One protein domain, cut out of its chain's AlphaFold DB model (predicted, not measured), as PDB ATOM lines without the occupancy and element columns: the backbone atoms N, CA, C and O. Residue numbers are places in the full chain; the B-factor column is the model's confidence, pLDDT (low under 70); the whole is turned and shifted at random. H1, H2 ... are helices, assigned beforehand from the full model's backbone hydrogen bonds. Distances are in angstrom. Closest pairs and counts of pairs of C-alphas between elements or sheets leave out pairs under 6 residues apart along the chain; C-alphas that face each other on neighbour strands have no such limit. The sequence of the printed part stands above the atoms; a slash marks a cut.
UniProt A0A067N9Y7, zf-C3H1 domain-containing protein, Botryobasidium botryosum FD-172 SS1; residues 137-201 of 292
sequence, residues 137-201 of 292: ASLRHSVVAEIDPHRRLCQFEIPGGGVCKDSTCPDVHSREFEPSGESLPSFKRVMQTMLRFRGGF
ATOM      1  N   ALA A 137      64.911  22.608  92.827       68.88
ATOM      2  CA  ALA A 137      64.746  21.222  93.255       68.88
ATOM      3  C   ALA A 137      64.794  21.128  94.783       68.88
ATOM      4  O   ALA A 137      63.856  20.606  95.384       68.88
ATOM      5  N   SER A 138      65.806  21.727  95.418       74.56
ATOM      6  CA  SER A 138      65.913  21.760  96.884       74.56
ATOM      7  C   SER A 138      64.666  22.340  97.570       74.56
ATOM      8  O   SER A 138      64.167  21.764  98.537       74.56
ATOM      9  N   LEU A 139      64.098  23.417  97.013       74.88
ATOM     10  CA  LEU A 139      62.895  24.058  97.549       74.88
ATOM     11  C   LEU A 139      61.639  23.194  97.366       74.88
ATOM     12  O   LEU A 139      60.790  23.136  98.249       74.88
ATOM     13  N   ARG A 140      61.493  22.507  96.228       72.81
ATOM     14  CA  ARG A 140      60.358  21.595  96.019       72.81
ATOM     15  C   ARG A 140      60.442  20.401  96.961       72.81
ATOM     16  O   ARG A 140      59.437  20.030  97.560       72.81
ATOM     17  N   HIS A 141      61.636  19.837  97.124       73.75
ATOM     18  CA  HIS A 141      61.868  18.706  98.018       73.75
ATOM     19  C   HIS A 141      61.553  19.052  99.475       73.75
ATOM     20  O   HIS A 141      60.944  18.233 100.160       73.75
ATOM     21  N   SER A 142      61.897  20.258  99.939       78.31
ATOM     22  CA  SER A 142      61.566  20.677 101.305       78.31
ATOM     23  C   SER A 142      60.062  20.847 101.520       78.31
ATOM     24  O   SER A 142      59.548  20.433 102.556       78.31
ATOM     25  N   VAL A 143      59.340  21.381 100.529       79.88
ATOM     26  CA  VAL A 143      57.877  21.508 100.588       79.88
ATOM     27  C   VAL A 143      57.204  20.138 100.665       79.88
ATOM     28  O   VAL A 143      56.314  19.944 101.488       79.88
ATOM     29  N   VAL A 144      57.634  19.171  99.849       81.81
ATOM     30  CA  VAL A 144      57.033  17.829  99.872       81.81
ATOM     31  C   VAL A 144      57.355  17.081 101.155       81.81
ATOM     32  O   VAL A 144      56.450  16.483 101.729       81.81
ATOM     33  N   ALA A 145      58.585  17.197 101.660       80.44
ATOM     34  CA  ALA A 145      58.971  16.595 102.933       80.44
ATOM     35  C   ALA A 145      58.139  17.108 104.124       80.44
ATOM     36  O   ALA A 145      57.958  16.375 105.094       80.44
ATOM     37  N   GLU A 146      57.621  18.341 104.067       81.56
ATOM     38  CA  GLU A 146      56.737  18.875 105.111       81.56
ATOM     39  C   GLU A 146      55.283  18.398 104.972       81.56
ATOM     40  O   GLU A 146      54.578  18.267 105.973       81.56
ATOM     41  N   ILE A 147      54.817  18.144 103.747       84.25
ATOM     42  CA  ILE A 147      53.440  17.694 103.499       84.25
ATOM     43  C   ILE A 147      53.297  16.207 103.806       84.25
ATOM     44  O   ILE A 147      52.347  15.815 104.483       84.25
ATOM     45  N   ASP A 148      54.234  15.398 103.315       86.06
ATOM     46  CA  ASP A 148      54.280  13.964 103.563       86.06
ATOM     47  C   ASP A 148      55.742  13.478 103.554       86.06
ATOM     48  O   ASP A 148      56.336  13.325 102.484       86.06
ATOM     49  N   PRO A 149      56.342  13.207 104.728       87.56
ATOM     50  CA  PRO A 149      57.736  12.778 104.815       87.56
ATOM     51  C   PRO A 149      57.970  11.369 104.247       87.56
ATOM     52  O   PRO A 149      59.123  10.976 104.055       87.56
ATOM     53  N   HIS A 150      56.911  10.595 103.991       91.38
ATOM     54  CA  HIS A 150      57.010   9.238 103.457       91.38
ATOM     55  C   HIS A 150      56.880   9.183 101.935       91.38
ATOM     56  O   HIS A 150      57.346   8.214 101.326       91.38
ATOM     57  N   ARG A 151      56.292  10.207 101.305       91.44
ATOM     58  CA  ARG A 151      56.161  10.279  99.846       91.44
ATOM     59  C   ARG A 151      57.297  11.102  99.237       91.44
ATOM     60  O   ARG A 151      57.761  12.093  99.792       91.44
ATOM     61  N   ARG A 152      57.772  10.673  98.067       91.12
ATOM     62  CA  ARG A 152      58.811  11.374  97.297       91.12
ATOM     63  C   ARG A 152      58.173  12.174  96.173       91.12
ATOM     64  O   ARG A 152      57.068  11.865  95.746       91.12
ATOM     65  N   LEU A 153      58.861  13.201  95.683       90.06
ATOM     66  CA  LEU A 153      58.449  13.896  94.462       90.06
ATOM     67  C   LEU A 153      58.599  12.984  93.250       90.06
ATOM     68  O   LEU A 153      59.620  12.307  93.112       90.06
ATOM     69  N   CYS A 154      57.617  13.025  92.350       92.62
ATOM     70  CA  CYS A 154      57.672  12.243  91.126       92.62
ATOM     71  C   CYS A 154      58.876  12.667  90.273       92.62
ATOM     72  O   CYS A 154      58.954  13.800  89.790       92.62
ATOM     73  N   GLN A 155      59.794  11.729  90.029       90.69
ATOM     74  CA  GLN A 155      61.005  11.965  89.232       90.69
ATOM     75  C   GLN A 155      60.710  12.432  87.796       90.69
ATOM     76  O   GLN A 155      61.544  13.068  87.164       90.69
ATOM     77  N   PHE A 156      59.521  12.129  87.265       89.88
ATOM     78  CA  PHE A 156      59.129  12.530  85.914       89.88
ATOM     79  C   PHE A 156      58.708  14.001  85.819       89.88
ATOM     80  O   PHE A 156      58.563  14.517  84.712       89.88
ATOM     81  N   GLU A 157      58.538  14.683  86.953       88.38
ATOM     82  CA  GLU A 157      58.173  16.100  87.013       88.38
ATOM     83  C   GLU A 157      59.358  17.026  87.352       88.38
ATOM     84  O   GLU A 157      59.247  18.251  87.235       88.38
ATOM     85  N   ILE A 158      60.516  16.465  87.724       77.69
ATOM     86  CA  ILE A 158      61.711  17.207  88.154       77.69
ATOM     87  C   ILE A 158      62.942  16.768  87.350       77.69
ATOM     88  O   ILE A 158      63.249  15.584  87.335       77.69
ATOM     89  N   PRO A 159      63.760  17.684  86.803       63.56
ATOM     90  CA  PRO A 159      63.442  18.890  86.055       63.56
ATOM     91  C   PRO A 159      63.411  18.577  84.544       63.56
ATOM     92  O   PRO A 159      64.381  18.095  83.966       63.56
ATOM     93  N   GLY A 160      62.291  18.883  83.884       60.94
ATOM     94  CA  GLY A 160      62.151  18.683  82.432       60.94
ATOM     95  C   GLY A 160      60.766  18.966  81.849       60.94
ATOM     96  O   GLY A 160      60.537  18.699  80.674       60.94
ATOM     97  N   GLY A 161      59.818  19.472  82.652       75.25
ATOM     98  CA  GLY A 161      58.451  19.751  82.191       75.25
ATOM     99  C   GLY A 161      57.644  18.500  81.832       75.25
ATOM    100  O   GLY A 161      56.587  18.608  81.212       75.25
ATOM    101  N   GLY A 162      58.135  17.316  82.206       84.81
ATOM    102  CA  GLY A 162      57.394  16.077  82.063       84.81
ATOM    103  C   GLY A 162      56.136  16.105  82.925       84.81
ATOM    104  O   GLY A 162      56.118  16.639  84.030       84.81
ATOM    105  N   VAL A 163      55.067  15.537  82.382       88.31
ATOM    106  CA  VAL A 163      53.838  15.265  83.117       88.31
ATOM    107  C   VAL A 163      53.806  13.768  83.328       88.31
ATOM    108  O   VAL A 163      53.778  13.015  82.347       88.31
ATOM    109  N   CYS A 164      53.800  13.331  84.585       92.88
ATOM    110  CA  CYS A 164      53.509  11.937  84.862       92.88
ATOM    111  C   CYS A 164      52.098  11.620  84.354       92.88
ATOM    112  O   CYS A 164      51.136  12.323  84.665       92.88
ATOM    113  N   LYS A 165      51.985  10.590  83.516       93.62
ATOM    114  CA  LYS A 165      50.701  10.128  82.968       93.62
ATOM    115  C   LYS A 165      50.119   8.958  83.752       93.62
ATOM    116  O   LYS A 165      49.032   8.499  83.419       93.62
ATOM    117  N   ASP A 166      50.857   8.456  84.734       95.06
ATOM    118  CA  ASP A 166      50.441   7.330  85.548       95.06
ATOM    119  C   ASP A 166      49.495   7.816  86.649       95.06
ATOM    120  O   ASP A 166      49.888   8.584  87.524       95.06
ATOM    121  N   SER A 167      48.239   7.375  86.592       92.31
ATOM    122  CA  SER A 167      47.225   7.670  87.611       92.31
ATOM    123  C   SER A 167      47.445   6.904  88.916       92.31
ATOM    124  O   SER A 167      46.786   7.192  89.908       92.31
ATOM    125  N   THR A 168      48.327   5.905  88.904       95.88
ATOM    126  CA  THR A 168      48.671   5.057  90.052       95.88
ATOM    127  C   THR A 168      50.075   5.332  90.583       95.88
ATOM    128  O   THR A 168      50.617   4.532  91.344       95.88
ATOM    129  N   CYS A 169      50.672   6.466  90.202       94.62
ATOM    130  CA  CYS A 169      52.001   6.836  90.657       94.62
ATOM    131  C   CYS A 169      52.014   6.999  92.194       94.62
ATOM    132  O   CYS A 169      51.201   7.751  92.732       94.62
ATOM    133  N   PRO A 170      52.914   6.304  92.915       94.44
ATOM    134  CA  PRO A 170      52.987   6.393  94.376       94.44
ATOM    135  C   PRO A 170      53.621   7.708  94.864       94.44
ATOM    136  O   PRO A 170      53.464   8.092  96.027       94.44
ATOM    137  N   ASP A 171      54.336   8.397  93.976       94.69
ATOM    138  CA  ASP A 171      55.014   9.656  94.260       94.69
ATOM    139  C   ASP A 171      54.032  10.839  94.265       94.69
ATOM    140  O   ASP A 171      52.875  10.725  93.862       94.69
ATOM    141  N   VAL A 172      54.475  11.989  94.768       91.88
ATOM    142  CA  VAL A 172      53.680  13.220  94.805       91.88
ATOM    143  C   VAL A 172      53.862  14.017  93.522       91.88
ATOM    144  O   VAL A 172      54.996  14.278  93.098       91.88
ATOM    145  N   HIS A 173      52.744  14.454  92.945       91.50
ATOM    146  CA  HIS A 173      52.713  15.316  91.769       91.50
ATOM    147  C   HIS A 173      52.576  16.792  92.141       91.50
ATOM    148  O   HIS A 173      51.771  17.180  92.980       91.50
ATOM    149  N   SER A 174      53.293  17.653  91.427       85.06
ATOM    150  CA  SER A 174      53.259  19.114  91.550       85.06
ATOM    151  C   SER A 174      51.850  19.680  91.345       85.06
ATOM    152  O   SER A 174      51.501  20.703  91.928       85.06
ATOM    153  N   ARG A 175      51.032  18.991  90.538       83.19
ATOM    154  CA  ARG A 175      49.618  19.315  90.294       83.19
ATOM    155  C   ARG A 175      48.740  19.155  91.533       83.19
ATOM    156  O   ARG A 175      47.741  19.852  91.638       83.19
ATOM    157  N   GLU A 176      49.110  18.282  92.471       84.00
ATOM    158  CA  GLU A 176      48.403  18.142  93.755       84.00
ATOM    159  C   GLU A 176      48.562  19.401  94.623       84.00
ATOM    160  O   GLU A 176      47.736  19.659  95.496       84.00
ATOM    161  N   PHE A 177      49.601  20.208  94.374       78.12
ATOM    162  CA  PHE A 177      49.851  21.469  95.079       78.12
ATOM    163  C   PHE A 177      49.309  22.697  94.352       78.12
ATOM    164  O   PHE A 177      49.336  23.799  94.908       78.12
ATOM    165  N   GLU A 178      48.841  22.538  93.113       76.50
ATOM    166  CA  GLU A 178      48.189  23.624  92.402       76.50
ATOM    167  C   GLU A 178      46.828  23.864  93.068       76.50
ATOM    168  O   GLU A 178      46.084  22.905  93.286       76.50
ATOM    169  N   PRO A 179      46.495  25.106  93.461       63.91
ATOM    170  CA  PRO A 179      45.249  25.387  94.151       63.91
ATOM    171  C   PRO A 179      44.076  25.146  93.195       63.91
ATOM    172  O   PRO A 179      43.611  26.054  92.504       63.91
ATOM    173  N   SER A 180      43.561  23.918  93.173       55.62
ATOM    174  CA  SER A 180      42.182  23.672  92.782       55.62
ATOM    175  C   SER A 180      41.334  24.538  93.711       55.62
ATOM    176  O   SER A 180      41.568  24.557  94.921       55.62
ATOM    177  N   GLY A 181      40.417  25.334  93.156       55.47
ATOM    178  CA  GLY A 181      39.726  26.430  93.857       55.47
ATOM    179  C   GLY A 181      38.964  26.061  95.142       55.47
ATOM    180  O   GLY A 181      38.367  26.937  95.756       55.47
ATOM    181  N   GLU A 182      39.007  24.800  95.564       56.66
ATOM    182  CA  GLU A 182      38.342  24.232  96.730       56.66
ATOM    183  C   GLU A 182      39.296  23.937  97.913       56.66
ATOM    184  O   GLU A 182      38.823  23.769  99.034       56.66
ATOM    185  N   SER A 183      40.631  23.935  97.736       53.59
ATOM    186  CA  SER A 183      41.594  23.506  98.780       53.59
ATOM    187  C   SER A 183      42.594  24.588  99.241       53.59
ATOM    188  O   SER A 183      43.806  24.396  99.347       53.59
ATOM    189  N   LEU A 184      42.068  25.753  99.626       54.84
ATOM    190  CA  LEU A 184      42.815  26.853 100.265       54.84
ATOM    191  C   LEU A 184      43.727  26.479 101.468       54.84
ATOM    192  O   LEU A 184      44.775  27.121 101.615       54.84
ATOM    193  N   PRO A 185      43.404  25.501 102.344       55.47
ATOM    194  CA  PRO A 185      44.214  25.216 103.536       55.47
ATOM    195  C   PRO A 185      45.614  24.671 103.227       55.47
ATOM    196  O   PRO A 185      46.587  25.074 103.870       55.47
ATOM    197  N   SER A 186      45.729  23.788 102.233       58.56
ATOM    198  CA  SER A 186      46.989  23.136 101.854       58.56
ATOM    199  C   SER A 186      47.921  24.121 101.156       58.56
ATOM    200  O   SER A 186      49.085  24.253 101.530       58.56
ATOM    201  N   PHE A 187      47.374  24.915 100.233       60.56
ATOM    202  CA  PHE A 187      48.109  25.980  99.554       60.56
ATOM    203  C   PHE A 187      48.630  27.042 100.533       60.56
ATOM    204  O   PHE A 187      49.784  27.464 100.445       60.56
ATOM    205  N   LYS A 188      47.818  27.438 101.525       60.97
ATOM    206  CA  LYS A 188      48.236  28.389 102.566       60.97
ATOM    207  C   LYS A 188      49.414  27.854 103.384       60.97
ATOM    208  O   LYS A 188      50.321  28.625 103.688       60.97
ATOM    209  N   ARG A 189      49.426  26.553 103.700       63.47
ATOM    210  CA  ARG A 189      50.529  25.897 104.419       63.47
ATOM    211  C   ARG A 189      51.805  25.869 103.571       63.47
ATOM    212  O   ARG A 189      52.837  26.317 104.052       63.47
ATOM    213  N   VAL A 190      51.711  25.485 102.297       62.88
ATOM    214  CA  VAL A 190      52.845  25.489 101.349       62.88
ATOM    215  C   VAL A 190      53.441  26.884 101.171       62.88
ATOM    216  O   VAL A 190      54.656  27.063 101.248       62.88
ATOM    217  N   MET A 191      52.594  27.897 100.991       62.56
ATOM    218  CA  MET A 191      53.040  29.286 100.892       62.56
ATOM    219  C   MET A 191      53.708  29.760 102.183       62.56
ATOM    220  O   MET A 191      54.745  30.414 102.133       62.56
ATOM    221  N   GLN A 192      53.157  29.403 103.342       62.97
ATOM    222  CA  GLN A 192      53.736  29.747 104.640       62.97
ATOM    223  C   GLN A 192      55.109  29.086 104.855       62.97
ATOM    224  O   GLN A 192      56.018  29.736 105.372       62.97
ATOM    225  N   THR A 193      55.291  27.847 104.398       58.50
ATOM    226  CA  THR A 193      56.580  27.139 104.385       58.50
ATOM    227  C   THR A 193      57.593  27.804 103.463       58.50
ATOM    228  O   THR A 193      58.701  28.121 103.899       58.50
ATOM    229  N   MET A 194      57.223  28.078 102.208       55.03
ATOM    230  CA  MET A 194      58.129  28.735 101.257       55.03
ATOM    231  C   MET A 194      58.588  30.110 101.760       55.03
ATOM    232  O   MET A 194      59.728  30.510 101.525       55.03
ATOM    233  N   LEU A 195      57.735  30.817 102.505       56.69
ATOM    234  CA  LEU A 195      58.073  32.103 103.115       56.69
ATOM    235  C   LEU A 195      59.032  31.975 104.307       56.69
ATOM    236  O   LEU A 195      59.882  32.845 104.482       56.69
ATOM    237  N   ARG A 196      58.968  30.884 105.084       54.91
ATOM    238  CA  ARG A 196      59.942  30.605 106.157       54.91
ATOM    239  C   ARG A 196      61.341  30.329 105.609       54.91
ATOM    240  O   ARG A 196      62.317  30.805 106.181       54.91
ATOM    241  N   PHE A 197      61.444  29.620 104.484       52.53
ATOM    242  CA  PHE A 197      62.732  29.333 103.841       52.53
ATOM    243  C   PHE A 197      63.384  30.568 103.205       52.53
ATOM    244  O   PHE A 197      64.600  30.595 103.034       52.53
ATOM    245  N   ARG A 198      62.610  31.617 102.895       51.28
ATOM    246  CA  ARG A 198      63.123  32.827 102.237       51.28
ATOM    247  C   ARG A 198      63.781  33.843 103.182       51.28
ATOM    248  O   ARG A 198      64.054  34.961 102.757       51.28
ATOM    249  N   GLY A 199      64.045  33.478 104.441       42.75
ATOM    250  CA  GLY A 199      64.950  34.223 105.326       42.75
ATOM    251  C   GLY A 199      64.625  35.710 105.527       42.75
ATOM    252  O   GLY A 199      65.534  36.495 105.774       42.75
ATOM    253  N   GLY A 200      63.361  36.127 105.411       45.62
ATOM    254  CA  GLY A 200      63.013  37.543 105.489       45.62
ATOM    255  C   GLY A 200      61.531  37.780 105.734       45.62
ATOM    256  O   GLY A 200      60.736  37.689 104.807       45.62
ATOM    257  N   PHE A 201      61.225  38.147 106.980       38.78
ATOM    258  CA  PHE A 201      59.979  38.729 107.493       38.78
ATOM    259  C   PHE A 201      58.693  37.883 107.361       38.78
ATOM    260  O   PHE A 201      58.291  37.501 106.261       38.78
TER     261      PHE A 201
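Overview. This is residues 137 to 201 of the 292 residues of the protein "zf-C3H1 domain-containing protein" of Botryobasidium botryosum FD-172 SS1 (UniProt A0A067N9Y7). Two helices, H1 and H3, cross at a steep angle, and a large winding loop, residues 148 to 173, makes the end of the domain away from H3. The short helix H2 lies between that loop and H3, and the turn at residues 180 to 185, of which 184 and 185 belong to H3, sticks out. The printed part has 65 residues with three named helices, in the order H1, H2, H3, and no named strand. The class is all helix, though under half of the residues, 29 of 65, are in named elements. The whole is only just compact, close to loose, with a radius of gyration of the C-alphas of 12.5 A and spans of 39 by 28 by 23 A.

Arrangement. H1, residues 137 to 147, touches H3, residues 184 to 197, which meets it with residues 190 to 194 alone. Their closest C-alphas, those of Val 143 and Val 190, are 6.5 A apart. The two run opposite ways at a steep tilt of 50 degrees, with their centres 11.2 A apart. H2, residues 174 to 177, and H1 are near each other, with 5 pairs of C-alphas within 10 A and no pair within 8 A. H2 and H3 are close but not clearly touching, with 2 pairs of C-alphas within 8 A; the closest C-alphas, those of Phe 177 and Phe 187, are 6.6 A apart. In H1 and H3 every pair of O i and N i+4 is within hydrogen-bond range. H2 is too short for such a pair; its one pair of O i and N i+3 is within range.

Along the chain. H1 begins at C-alpha 137, at (64.746, 21.222, 93.255), and measures 15.7 A from first to last C-alpha over 11 residues. H2, four residues, begins at C-alpha 174, at (53.259, 19.114, 91.550), and measures 5.4 A. H3, the longest helix with 14 residues, measures 20.4 A from C-alpha 184 to C-alpha 197, at (62.732, 29.333, 103.841).

Size, cuts and confidence. The two C-alphas farthest apart, those of Thr 168 and Phe 201, are 39.6 A apart. The printed part has no cut. The link from H1 to H2 is long, with 26 residues, whose C-alphas lie 7 to 17 A from the mean of the C-alphas; the link from H2 to H3 is short, with 6. The mean pLDDT of the printed part is 74.3. The model's confidence is under 70 at residue 137, residues 159 to 160 and residues 179 to 201, and H3 has a mean pLDDT of 59.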